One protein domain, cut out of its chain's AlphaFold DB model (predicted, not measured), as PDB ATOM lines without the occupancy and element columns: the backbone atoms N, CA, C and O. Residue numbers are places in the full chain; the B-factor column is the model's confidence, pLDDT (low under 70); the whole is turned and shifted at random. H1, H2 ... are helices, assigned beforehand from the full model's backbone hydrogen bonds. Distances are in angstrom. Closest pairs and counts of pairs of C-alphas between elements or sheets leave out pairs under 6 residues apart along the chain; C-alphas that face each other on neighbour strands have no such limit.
ATOM      1  N   ASN A   2      33.286 118.762  49.383       57.25
ATOM      2  CA  ASN A   2      33.427 118.589  50.848       57.25
ATOM      3  C   ASN A   2      32.475 117.541  51.456       57.25
ATOM      4  O   ASN A   2      32.808 116.944  52.471       57.25
ATOM      5  N   GLU A   3      31.315 117.310  50.843       61.50
ATOM      6  CA  GLU A   3      30.283 116.405  51.374       61.50
ATOM      7  C   GLU A   3      30.674 114.928  51.200       61.50
ATOM      8  O   GLU A   3      30.691 114.184  52.171       61.50
ATOM      9  N   ASP A   4      31.161 114.546  50.014       68.88
ATOM     10  CA  ASP A   4      31.627 113.177  49.724       68.88
ATOM     11  C   ASP A   4      32.767 112.730  50.658       68.88
ATOM     12  O   ASP A   4      32.812 111.590  51.113       68.88
ATOM     13  N   LEU A   5      33.677 113.652  50.991       75.69
ATOM     14  CA  LEU A   5      34.790 113.401  51.907       75.69
ATOM     15  C   LEU A   5      34.333 113.280  53.364       75.69
ATOM     16  O   LEU A   5      34.866 112.454  54.102       75.69
ATOM     17  N   SER A   6      33.376 114.116  53.778       80.06
ATOM     18  CA  SER A   6      32.786 114.046  55.118       80.06
ATOM     19  C   SER A   6      32.067 112.716  55.312       80.06
ATOM     20  O   SER A   6      32.316 112.033  56.300       80.06
ATOM     21  N   ASN A   7      31.276 112.308  54.318       84.31
ATOM     22  CA  ASN A   7      30.514 111.066  54.351       84.31
ATOM     23  C   ASN A   7      31.442 109.849  54.443       84.31
ATOM     24  O   ASN A   7      31.265 109.017  55.321       84.31
ATOM     25  N   ILE A   8      32.485 109.760  53.605       86.50
ATOM     26  CA  ILE A   8      33.430 108.626  53.647       86.50
ATOM     27  C   ILE A   8      34.140 108.528  55.002       86.50
ATOM     28  O   ILE A   8      34.337 107.431  55.521       86.50
ATOM     29  N   LYS A   9      34.533 109.664  55.588       89.12
ATOM     30  CA  LYS A   9      35.162 109.679  56.915       89.12
ATOM     31  C   LYS A   9      34.214 109.190  57.999       89.12
ATOM     32  O   LYS A   9      34.638 108.416  58.850       89.12
ATOM     33  N   GLU A  10      32.967 109.644  57.965       91.56
ATOM     34  CA  GLU A  10      31.936 109.231  58.913       91.56
ATOM     35  C   GLU A  10      31.634 107.736  58.779       91.56
ATOM     36  O   GLU A  10      31.691 107.022  59.775       91.56
ATOM     37  N   PHE A  11      31.452 107.232  57.554       90.38
ATOM     38  CA  PHE A  11      31.251 105.803  57.308       90.38
ATOM     39  C   PHE A  11      32.408 104.951  57.827       90.38
ATOM     40  O   PHE A  11      32.170 103.955  58.501       90.38
ATOM     41  N   VAL A  12      33.660 105.341  57.567       94.56
ATOM     42  CA  VAL A  12      34.825 104.600  58.077       94.56
ATOM     43  C   VAL A  12      34.903 104.649  59.602       94.56
ATOM     44  O   VAL A  12      35.247 103.644  60.218       94.56
ATOM     45  N   ALA A  13      34.581 105.787  60.220       94.06
ATOM     46  CA  ALA A  13      34.564 105.901  61.674       94.06
ATOM     47  C   ALA A  13      33.512 104.972  62.295       94.06
ATOM     48  O   ALA A  13      33.850 104.195  63.184       94.06
ATOM     49  N   VAL A  14      32.283 104.992  61.771       94.31
ATOM     50  CA  VAL A  14      31.184 104.121  62.217       94.31
ATOM     51  C   VAL A  14      31.515 102.649  61.976       94.31
ATOM     52  O   VAL A  14      31.289 101.820  62.849       94.31
ATOM     53  N   PHE A  15      32.101 102.313  60.824       94.50
ATOM     54  CA  PHE A  15      32.538 100.951  60.517       94.50
ATOM     55  C   PHE A  15      33.538 100.432  61.558       94.50
ATOM     56  O   PHE A  15      33.365  99.340  62.092       94.50
ATOM     57  N   ILE A  16      34.568 101.220  61.873       94.94
ATOM     58  CA  ILE A  16      35.591 100.843  62.861       94.94
ATOM     59  C   ILE A  16      34.996 100.753  64.273       94.94
ATOM     60  O   ILE A  16      35.386  99.875  65.039       94.94
ATOM     61  N   GLU A  17      34.074 101.652  64.622       94.62
ATOM     62  CA  GLU A  17      33.396 101.653  65.923       94.62
ATOM     63  C   GLU A  17      32.505 100.418  66.106       94.62
ATOM     64  O   GLU A  17      32.527  99.803  67.172       94.62
ATOM     65  N   ASN A  18      31.772 100.028  65.062       93.88
ATOM     66  CA  ASN A  18      30.851  98.896  65.109       93.88
ATOM     67  C   ASN A  18      31.577  97.549  65.022       93.88
ATOM     68  O   ASN A  18      31.217  96.620  65.735       93.88
ATOM     69  N   TYR A  19      32.613  97.416  64.195       94.88
ATOM     70  CA  TYR A  19      33.324  96.147  64.031       94.88
ATOM     71  C   TYR A  19      34.454  95.982  65.048       94.88
ATOM     72  O   TYR A  19      35.645  96.064  64.730       94.88
ATOM     73  N   THR A  20      34.054  95.731  66.294       93.56
ATOM     74  CA  THR A  20      34.940  95.233  67.357       93.56
ATOM     75  C   THR A  20      35.257  93.747  67.160       93.56
ATOM     76  O   THR A  20      34.566  93.064  66.414       93.56
ATOM     77  N   GLN A  21      36.283  93.224  67.843       93.25
ATOM     78  CA  GLN A  21      36.652  91.807  67.731       93.25
ATOM     79  C   GLN A  21      35.474  90.860  68.011       93.25
ATOM     80  O   GLN A  21      35.258  89.940  67.236       93.25
ATOM     81  N   GLU A  22      34.716  91.104  69.085       94.25
ATOM     82  CA  GLU A  22      33.552  90.290  69.470       94.25
ATOM     83  C   GLU A  22      32.502  90.271  68.354       94.25
ATOM     84  O   GLU A  22      32.077  89.210  67.916       94.25
ATOM     85  N   ILE A  23      32.182  91.445  67.805       93.94
ATOM     86  CA  ILE A  23      31.198  91.579  66.725       93.94
ATOM     87  C   ILE A  23      31.680  90.895  65.438       93.94
ATOM     88  O   ILE A  23      30.889  90.264  64.745       93.94
ATOM     89  N   ILE A  24      32.974  90.992  65.119       93.56
ATOM     90  CA  ILE A  24      33.550  90.311  63.951       93.56
ATOM     91  C   ILE A  24      33.505  88.791  64.131       93.56
ATOM     92  O   ILE A  24      33.236  88.085  63.168       93.56
ATOM     93  N   GLU A  25      33.799  88.280  65.328       92.62
ATOM     94  CA  GLU A  25      33.758  86.840  65.613       92.62
ATOM     95  C   GLU A  25      32.326  86.286  65.564       92.62
ATOM     96  O   GLU A  25      32.140  85.162  65.093       92.62
ATOM     97  N   ASP A  26      31.332  87.079  65.973       93.00
ATOM     98  CA  ASP A  26      29.913  86.715  65.909       93.00
ATOM     99  C   ASP A  26      29.348  86.741  64.474       93.00
ATOM    100  O   ASP A  26      28.521  85.894  64.133       93.00
ATOM    101  N   ASP A  27      29.801  87.665  63.614       91.62
ATOM    102  CA  ASP A  27      29.359  87.779  62.214       91.62
ATOM    103  C   ASP A  27      30.515  88.081  61.240       91.62
ATOM    104  O   ASP A  27      30.675  89.179  60.688       91.62
ATOM    105  N   VAL A  28      31.342  87.061  60.993       93.31
ATOM    106  CA  VAL A  28      32.504  87.169  60.093       93.31
ATOM    107  C   VAL A  28      32.082  87.458  58.648       93.31
ATOM    108  O   VAL A  28      32.786  88.167  57.922       93.31
ATOM    109  N   VAL A  29      30.950  86.897  58.213       91.69
ATOM    110  CA  VAL A  29      30.459  87.032  56.834       91.69
ATOM    111  C   VAL A  29      29.940  88.446  56.590       91.69
ATOM    112  O   VAL A  29      30.317  89.049  55.582       91.69
ATOM    113  N   GLY A  30      29.152  89.000  57.518       91.69
ATOM    114  CA  GLY A  30      28.715  90.395  57.481       91.69
ATOM    115  C   GLY A  30      29.902  91.351  57.439       91.69
ATOM    116  O   GLY A  30      30.004  92.171  56.522       91.69
ATOM    117  N   PHE A  31      30.884  91.152  58.325       94.12
ATOM    118  CA  PHE A  31      32.124  91.930  58.308       94.12
ATOM    119  C   PHE A  31      32.851  91.849  56.958       94.12
ATOM    120  O   PHE A  31      33.210  92.880  56.385       94.12
ATOM    121  N   TYR A  32      33.059  90.646  56.415       94.44
ATOM    122  CA  TYR A  32      33.725  90.468  55.121       94.44
ATOM    123  C   TYR A  32      32.988  91.192  53.984       94.44
ATOM    124  O   TYR A  32      33.621  91.845  53.149       94.44
ATOM    125  N   ASN A  33      31.660  91.088  53.943       94.00
ATOM    126  CA  ASN A  33      30.842  91.693  52.898       94.00
ATOM    127  C   ASN A  33      30.855  93.224  52.971       94.00
ATOM    128  O   ASN A  33      31.026  93.881  51.938       94.00
ATOM    129  N   ASP A  34      30.791  93.803  54.169       92.88
ATOM    130  CA  ASP A  34      30.919  95.251  54.344       92.88
ATOM    131  C   ASP A  34      32.320  95.745  53.955       92.88
ATOM    132  O   ASP A  34      32.460  96.767  53.271       92.88
ATOM    133  N   VAL A  35      33.372  94.992  54.308       94.44
ATOM    134  CA  VAL A  35      34.743  95.256  53.838       94.44
ATOM    135  C   VAL A  35      34.798  95.257  52.315       94.44
ATOM    136  O   VAL A  35      35.366  96.178  51.720       94.44
ATOM    137  N   PHE A  36      34.206  94.252  51.671       94.00
ATOM    138  CA  PHE A  36      34.156  94.152  50.218       94.00
ATOM    139  C   PHE A  36      33.490  95.387  49.592       94.00
ATOM    140  O   PHE A  36      34.090  96.013  48.712       94.00
ATOM    141  N   VAL A  37      32.310  95.794  50.071       92.25
ATOM    142  CA  VAL A  37      31.578  96.970  49.560       92.25
ATOM    143  C   VAL A  37      32.396  98.250  49.723       92.25
ATOM    144  O   VAL A  37      32.535  99.026  48.768       92.25
ATOM    145  N   MET A  38      32.978  98.461  50.903       93.38
ATOM    146  CA  MET A  38      33.805  99.633  51.194       93.38
ATOM    147  C   MET A  38      35.057  99.676  50.312       93.38
ATOM    148  O   MET A  38      35.419 100.736  49.796       93.38
ATOM    149  N   LEU A  39      35.698  98.531  50.062       94.75
ATOM    150  CA  LEU A  39      36.833  98.453  49.144       94.75
ATOM    151  C   LEU A  39      36.442  98.781  47.698       94.75
ATOM    152  O   LEU A  39      37.204  99.478  47.024       94.75
ATOM    153  N   GLN A  40      35.271  98.341  47.220       92.56
ATOM    154  CA  GLN A  40      34.772  98.743  45.895       92.56
ATOM    155  C   GLN A  40      34.590 100.264  45.818       92.56
ATOM    156  O   GLN A  40      35.093 100.894  44.886       92.56
ATOM    157  N   HIS A  41      33.989 100.872  46.846       91.62
ATOM    158  CA  HIS A  41      33.813 102.325  46.914       91.62
ATOM    159  C   HIS A  41      35.159 103.061  46.866       91.62
ATOM    160  O   HIS A  41      35.332 103.988  46.074       91.62
ATOM    161  N   PHE A  42      36.151 102.631  47.651       93.25
ATOM    162  CA  PHE A  42      37.494 103.219  47.598       93.25
ATOM    163  C   PHE A  42      38.187 103.021  46.246       93.25
ATOM    164  O   PHE A  42      38.893 103.915  45.769       93.25
ATOM    165  N   ASN A  43      37.980 101.876  45.599       92.50
ATOM    166  CA  ASN A  43      38.548 101.608  44.285       92.50
ATOM    167  C   ASN A  43      37.968 102.530  43.192       92.50
ATOM    168  O   ASN A  43      38.681 102.907  42.252       92.50
ATOM    169  N   ASP A  44      36.715 102.955  43.337       90.75
ATOM    170  CA  ASP A  44      36.052 103.876  42.409       90.75
ATOM    171  C   ASP A  44      36.486 105.335  42.587       90.75
ATOM    172  O   ASP A  44      36.449 106.120  41.631       90.75
ATOM    173  N   ILE A  45      37.006 105.708  43.759       88.44
ATOM    174  CA  ILE A  45      37.531 107.055  43.995       88.44
ATOM    175  C   ILE A  45      38.818 107.270  43.190       88.44
ATOM    176  O   ILE A  45      39.870 106.709  43.484       88.44
ATOM    177  N   LYS A  46      38.756 108.157  42.188       80.31
ATOM    178  CA  LYS A  46      39.919 108.567  41.371       80.31
ATOM    179  C   LYS A  46      40.580 109.868  41.830       80.31
ATOM    180  O   LYS A  46      41.549 110.312  41.219       80.31
ATOM    181  N   ALA A  47      40.049 110.502  42.873       77.31
ATOM    182  CA  ALA A  47      40.564 111.769  43.368       77.31
ATOM    183  C   ALA A  47      41.888 111.573  44.120       77.31
ATOM    184  O   ALA A  47      41.956 110.832  45.099       77.31
ATOM    185  N   ASP A  48      42.924 112.301  43.702       78.56
ATOM    186  CA  ASP A  48      44.193 112.368  44.424       78.56
ATOM    187  C   ASP A  48      44.066 113.331  45.618       78.56
ATOM    188  O   ASP A  48      44.390 114.516  45.535       78.56
ATOM    189  N   ASN A  49      43.496 112.833  46.718       87.44
ATOM    190  CA  ASN A  49      43.240 113.598  47.936       87.44
ATOM    191  C   ASN A  49      43.931 112.942  49.142       87.44
ATOM    192  O   ASN A  49      43.655 111.791  49.482       87.44
ATOM    193  N   VAL A  50      44.804 113.697  49.813       89.25
ATOM    194  CA  VAL A  50      45.600 113.227  50.962       89.25
ATOM    195  C   VAL A  50      44.723 112.736  52.116       89.25
ATOM    196  O   VAL A  50      45.060 111.748  52.764       89.25
ATOM    197  N   GLU A  51      43.588 113.387  52.362       90.81
ATOM    198  CA  GLU A  51      42.675 113.003  53.436       90.81
ATOM    199  C   GLU A  51      41.957 111.689  53.120       90.81
ATOM    200  O   GLU A  51      41.874 110.838  53.999       90.81
ATOM    201  N   ILE A  52      41.528 111.469  51.870       91.00
ATOM    202  CA  ILE A  52      40.940 110.181  51.447       91.00
ATOM    203  C   ILE A  52      41.957 109.054  51.614       91.00
ATOM    204  O   ILE A  52      41.624 107.999  52.147       91.00
ATOM    205  N   LYS A  53      43.210 109.281  51.205       93.12
ATOM    206  CA  LYS A  53      44.282 108.291  51.374       93.12
ATOM    207  C   LYS A  53      44.519 107.964  52.845       93.12
ATOM    208  O   LYS A  53      44.680 106.798  53.187       93.12
ATOM    209  N   ALA A  54      44.513 108.971  53.717       93.75
ATOM    210  CA  ALA A  54      44.657 108.760  55.154       93.75
ATOM    211  C   ALA A  54      43.474 107.971  55.741       93.75
ATOM    212  O   ALA A  54      43.692 107.049  56.524       93.75
ATOM    213  N   THR A  55      42.241 108.290  55.338       95.06
ATOM    214  CA  THR A  55      41.033 107.559  55.748       95.06
ATOM    215  C   THR A  55      41.057 106.109  55.266       95.06
ATOM    216  O   THR A  55      40.793 105.204  56.052       95.06
ATOM    217  N   TYR A  56      41.468 105.867  54.020       95.88
ATOM    218  CA  TYR A  56      41.668 104.517  53.493       95.88
ATOM    219  C   TYR A  56      42.680 103.717  54.321       95.88
ATOM    220  O   TYR A  56      42.428 102.567  54.668       95.88
ATOM    221  N   VAL A  57      43.815 104.328  54.679       96.38
ATOM    222  CA  VAL A  57      44.847 103.672  55.497       96.38
ATOM    223  C   VAL A  57      44.311 103.284  56.880       96.38
ATOM    224  O   VAL A  57      44.662 102.222  57.386       96.38
ATOM    225  N   GLN A  58      43.457 104.108  57.496       96.50
ATOM    226  CA  GLN A  58      42.807 103.753  58.766       96.50
ATOM    227  C   GLN A  58      41.899 102.532  58.599       96.50
ATOM    228  O   GLN A  58      42.037 101.565  59.345       96.50
ATOM    229  N   PHE A  59      41.045 102.555  57.575       97.44
ATOM    230  CA  PHE A  59      40.139 101.462  57.239       97.44
ATOM    231  C   PHE A  59      40.879 100.139  56.976       97.44
ATOM    232  O   PHE A  59      40.608  99.139  57.635       97.44
ATOM    233  N   ILE A  60      41.865 100.125  56.071       97.75
ATOM    234  CA  ILE A  60      42.561  98.880  55.711       97.75
ATOM    235  C   ILE A  60      43.411  98.333  56.860       97.75
ATOM    236  O   ILE A  60      43.527  97.121  57.014       97.75
ATOM    237  N   ASN A  61      43.980  99.196  57.707       97.25
ATOM    238  CA  ASN A  61      44.724  98.734  58.877       97.25
ATOM    239  C   ASN A  61      43.815  98.053  59.902       97.25
ATOM    240  O   ASN A  61      44.257  97.081  60.508       97.25
ATOM    241  N   HIS A  62      42.577  98.527  60.075       96.44
ATOM    242  CA  HIS A  62      41.582  97.843  60.909       96.44
ATOM    243  C   HIS A  62      41.314  96.435  60.380       96.44
ATOM    244  O   HIS A  62      41.411  95.468  61.121       96.44
ATOM    245  N   ILE A  63      41.104  96.290  59.071       96.31
ATOM    246  CA  ILE A  63      40.879  94.980  58.439       96.31
ATOM    247  C   ILE A  63      42.082  94.050  58.627       96.31
ATOM    248  O   ILE A  63      41.924  92.898  59.021       96.31
ATOM    249  N   ILE A  64      43.295  94.551  58.379       95.88
ATOM    250  CA  ILE A  64      44.530  93.760  58.488       95.88
ATOM    251  C   ILE A  64      44.730  93.220  59.913       95.88
ATOM    252  O   ILE A  64      45.275  92.129  60.077       95.88
ATOM    253  N   GLN A  65      44.281  93.937  60.950       94.88
ATOM    254  CA  GLN A  65      44.348  93.445  62.334       94.88
ATOM    255  C   GLN A  65      43.536  92.158  62.539       94.88
ATOM    256  O   GLN A  65      43.953  91.303  63.320       94.88
ATOM    257  N   TYR A  66      42.439  91.992  61.799       93.88
ATOM    258  CA  TYR A  66      41.532  90.844  61.883       93.88
ATOM    259  C   TYR A  66      41.660  89.880  60.695       93.88
ATOM    260  O   TYR A  66      40.863  88.957  60.547       93.88
ATOM    261  N   GLU A  67      42.696  90.031  59.864       90.69
ATOM    262  CA  GLU A  67      42.897  89.212  58.662       90.69
ATOM    263  C   GLU A  67      42.962  87.709  58.970       90.69
ATOM    264  O   GLU A  67      42.597  86.883  58.140       90.69
ATOM    265  N   PHE A  68      43.405  87.328  60.171       91.06
ATOM    266  CA  PHE A  68      43.438  85.924  60.577       91.06
ATOM    267  C   PHE A  68      42.047  85.272  60.605       91.06
ATOM    268  O   PHE A  68      41.958  84.096  60.269       91.06
ATOM    269  N   ILE A  69      40.997  86.030  60.943       91.19
ATOM    270  CA  ILE A  69      39.602  85.566  60.969       91.19
ATOM    271  C   ILE A  69      39.085  85.414  59.532       91.19
ATOM    272  O   ILE A  69      38.479  84.410  59.171       91.19
ATOM    273  N   LEU A  70      39.415  86.374  58.664       90.00
ATOM    274  CA  LEU A  70      38.976  86.383  57.266       90.00
ATOM    275  C   LEU A  70      39.571  85.246  56.419       90.00
ATOM    276  O   LEU A  70      39.012  84.907  55.376       90.00
ATOM    277  N   LYS A  71      40.683  84.635  56.849       88.56
ATOM    278  CA  LYS A  71      41.377  83.572  56.095       88.56
ATOM    279  C   LYS A  71      40.562  82.302  55.891       88.56
ATOM    280  O   LYS A  71      40.866  81.547  54.969       88.56
ATOM    281  N   GLU A  72      39.559  82.055  56.726       86.25
ATOM    282  CA  GLU A  72      38.646  80.920  56.543       86.25
ATOM    283  C   GLU A  72      37.686  81.138  55.365       86.25
ATOM    284  O   GLU A  72      37.205  80.177  54.769       86.25
ATOM    285  N   TYR A  73      37.481  82.398  54.977       86.56
ATOM    286  CA  TYR A  73      36.492  82.820  53.990       86.56
ATOM    287  C   TYR A  73      37.118  83.349  52.695       86.56
ATOM    288  O   TYR A  73      36.533  83.233  51.619       86.56
ATOM    289  N   SER A  74      38.326  83.911  52.771       87.25
ATOM    290  CA  SER A  74      39.049  84.434  51.617       87.25
ATOM    291  C   SER A  74      40.549  84.208  51.746       87.25
ATOM    292  O   SER A  74      41.166  84.500  52.766       87.25
ATOM    293  N   SER A  75      41.169  83.738  50.663       89.69
ATOM    294  CA  SER A  75      42.628  83.621  50.565       89.69
ATOM    295  C   SER A  75      43.310  84.934  50.158       89.69
ATOM    296  O   SER A  75      44.497  84.925  49.829       89.69
ATOM    297  N   PHE A  76      42.560  86.034  50.064       93.56
ATOM    298  CA  PHE A  76      43.089  87.328  49.652       93.56
ATOM    299  C   PHE A  76      43.982  87.934  50.740       93.56
ATOM    300  O   PHE A  76      43.608  87.982  51.907       93.56
ATOM    301  N   ASP A  77      45.160  88.414  50.339       93.50
ATOM    302  CA  ASP A  77      46.091  89.135  51.213       93.50
ATOM    303  C   ASP A  77      45.691  90.614  51.266       93.50
ATOM    304  O   ASP A  77      46.020  91.395  50.364       93.50
ATOM    305  N   PHE A  78      44.994  91.018  52.327       94.44
ATOM    306  CA  PHE A  78      44.593  92.412  52.538       94.44
ATOM    307  C   PHE A  78      45.808  93.313  52.797       94.44
ATOM    308  O   PHE A  78      45.790  94.509  52.492       94.44
ATOM    309  N   GLY A  79      46.923  92.743  53.261       94.88
ATOM    310  CA  GLY A  79      48.207  93.426  53.365       94.88
ATOM    311  C   GLY A  79      48.778  93.890  52.020       94.88
ATOM    312  O   GLY A  79      49.560  94.849  51.993       94.88
ATOM    313  N   SER A  80      48.365  93.282  50.905       95.50
ATOM    314  CA  SER A  80      48.791  93.674  49.553       95.50
ATOM    315  C   SER A  80      48.171  94.995  49.068       95.50
ATOM    316  O   SER A  80      48.700  95.640  48.160       95.50
ATOM    317  N   ILE A  81      47.091  95.459  49.709       96.56
ATOM    318  CA  ILE A  81      46.360  96.689  49.363       96.56
ATOM    319  C   ILE A  81      46.493  97.786  50.436       96.56
ATOM    320  O   ILE A  81      45.617  98.620  50.590       96.56
ATOM    321  N   LYS A  82      47.608  97.838  51.178       96.25
ATOM    322  CA  LYS A  82      47.835  98.819  52.266       96.25
ATOM    323  C   LYS A  82      47.715 100.303  51.894       96.25
ATOM    324  O   LYS A  82      47.576 101.127  52.796       96.25
ATOM    325  N   THR A  83      47.800 100.674  50.617       95.44
ATOM    326  CA  THR A  83      47.576 102.056  50.164       95.44
ATOM    327  C   THR A  83      46.513 102.104  49.076       95.44
ATOM    328  O   THR A  83      46.229 101.103  48.419       95.44
ATOM    329  N   LEU A  84      45.921 103.281  48.866       94.06
ATOM    330  CA  LEU A  84      44.897 103.456  47.837       94.06
ATOM    331  C   LEU A  84      45.466 103.170  46.434       94.06
ATOM    332  O   LEU A  84      44.803 102.580  45.587       94.06
ATOM    333  N   GLU A  85      46.732 103.518  46.203       94.12
ATOM    334  CA  GLU A  85      47.441 103.202  44.963       94.12
ATOM    335  C   GLU A  85      47.655 101.695  44.785       94.12
ATOM    336  O   GLU A  85      47.544 101.183  43.664       94.12
ATOM    337  N   SER A  86      47.960 100.969  45.868       95.44
ATOM    338  CA  SER A  86      48.100  99.519  45.785       95.44
ATOM    339  C   SER A  86      46.746  98.840  45.585       95.44
ATOM    340  O   SER A  86      46.683  97.917  44.783       95.44
ATOM    341  N   LEU A  87      45.649  99.354  46.156       95.38
ATOM    342  CA  LEU A  87      44.286  98.919  45.817       95.38
ATOM    343  C   LEU A  87      43.997  99.055  44.314       95.38
ATOM    344  O   LEU A  87      43.634  98.079  43.663       95.38
ATOM    345  N   HIS A  88      44.209 100.245  43.739       94.12
ATOM    346  CA  HIS A  88      43.882 100.523  42.329       94.12
ATOM    347  C   HIS A  88      44.696  99.694  41.329       94.12
ATOM    348  O   HIS A  88      44.240  99.444  40.209       94.12
ATOM    349  N   SER A  89      45.910  99.293  41.706       93.50
ATOM    350  CA  SER A  89      46.822  98.523  40.853       93.50
ATOM    351  C   SER A  89      46.756  97.009  41.078       93.50
ATOM    352  O   SER A  89      47.280  96.256  40.254       93.50
ATOM    353  N   ASN A  90      46.086  96.543  42.136       95.19
ATOM    354  CA  ASN A  90      46.011  95.128  42.480       95.19
ATOM    355  C   ASN A  90      44.989  94.384  41.602       95.19
ATOM    356  O   ASN A  90      43.798  94.697  41.565       95.19
ATOM    357  N   THR A  91      45.454  93.372  40.870       91.56
ATOM    358  CA  THR A  91      44.598  92.553  39.998       91.56
ATOM    359  C   THR A  91      43.818  91.479  40.742       91.56
ATOM    360  O   THR A  91      42.779  91.050  40.246       91.56
ATOM    361  N   ASP A  92      44.309  91.027  41.893       91.75
ATOM    362  CA  ASP A  92      43.645  90.005  42.701       91.75
ATOM    363  C   ASP A  92      42.468  90.590  43.478       91.75
ATOM    364  O   ASP A  92      41.445  89.925  43.599       91.75
ATOM    365  N   PHE A  93      42.542  91.868  43.867       91.12
ATOM    366  CA  PHE A  93      41.409  92.610  44.423       91.12
ATOM    367  C   PHE A  93      40.180  92.530  43.504       91.12
ATOM    368  O   PHE A  93      39.067  92.301  43.961       91.12
ATOM    369  N   LYS A  94      40.380  92.622  42.183       85.25
ATOM    370  CA  LYS A  94      39.293  92.543  41.190       85.25
ATOM    371  C   LYS A  94      38.610  91.175  41.114       85.25
ATOM    372  O   LYS A  94      37.606  91.049  40.422       85.25
ATOM    373  N   LYS A  95      39.186  90.151  41.747       88.38
ATOM    374  CA  LYS A  95      38.615  88.803  41.837       88.38
ATOM    375  C   LYS A  95      37.884  88.572  43.155       88.38
ATOM    376  O   LYS A  95      37.260  87.524  43.288       88.38
ATOM    377  N   LEU A  96      37.987  89.493  44.118       90.88
ATOM    378  CA  LEU A  96      37.159  89.422  45.314       90.88
ATOM    379  C   LEU A  96      35.694  89.470  44.899       90.88
ATOM    380  O   LEU A  96      35.301  90.235  44.017       90.88
TER     381      LEU A  96
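AT A GLANCE: This is residues 2 to 96 of the 194 residues of an uncharacterized protein of Flavobacterium sp. xlx-221 (UniProt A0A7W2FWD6). Three long helices, H1, H3 and H4, stand side by side as an up-and-down bundle, their centres making a triangle; it is loosely closed, since only H1 and H4 clearly touch among the three. The short H2 and H5 lie at one end of this bundle, and the short H6 and H7 cover the side of it away from H1, H6 on H4 and H7 on both H3 and H4. The printed part has 95 residues with seven named helices, H1 to H7 in order, and no named strand; the class is all helix. The whole is compact, with a radius of gyration of the C-alphas of 12.8 A and a rounded outline spanning 35 by 29 by 17 A.

IN THESE COORDINATES: Find C-alpha 3 at (30.283, 116.405, 51.374); from there H1 runs through residues 3 to 18, 22.3 A long. H2 follows at residues 21 to 26, then H3, the longest helix, at residues 28 to 44, 24.6 A from C-alpha 28 at (32.504, 87.169, 60.093). Next come H4, residues 50 to 65, 22.9 A long, and H5, residues 67 to 70. Further on are H6, residues 78 to 81, and H7, residues 84 to 89, which ends with C-alpha 89 at (46.822, 98.523, 40.853).

HOW THE PARTS SIT: Begin with the bundle of H1, H3 and H4, up and down, each helix running against the one before it. H1 and H4 touch at a shallow tilt of 18 degrees, the same way; look at the closest C-alphas, Val 12 and Phe 59, 6.2 A apart. H3 and H4 are close but not clearly touching, with C-alphas of Phe 42 and Tyr 56 at 7.3 A, a shallow tilt of 23 degrees, opposite ways. H1 and H3 are near each other. H2 is close to H3 but not clearly touching, with C-alphas of Ile 24 and Phe 31 at 6.0 A. H5 only just touches residues 28 to 32 of H3, with 3 pairs of C-alphas within 8 A, the closest Tyr 32 and Leu 70 at 7.0 A. H6 touches residues 60 to 64 of H4, the closest C-alphas being Ile 64 and Phe 78, 6.1 A. H7 touches residues 42 to 43 of H3, about perpendicular at 82 degrees, with C-alphas of Asn 43 and His 88 closest at 5.8 A. H1 is apart from H5, H6 and H7. In H1, H2, H3, H4 and H7 every O i to N i+4 pair is within hydrogen-bond range; H5 and H6 are too short for such a pair.

THE WHOLE: The C-alphas farthest apart, of Asn 2 and Glu 72, are 38.5 A from each other. The printed part has no cut and no long link; H5 to H6 is short, the other links tight. Mean pLDDT of the printed part is 91.1, and residues 2 to 4 are under 70.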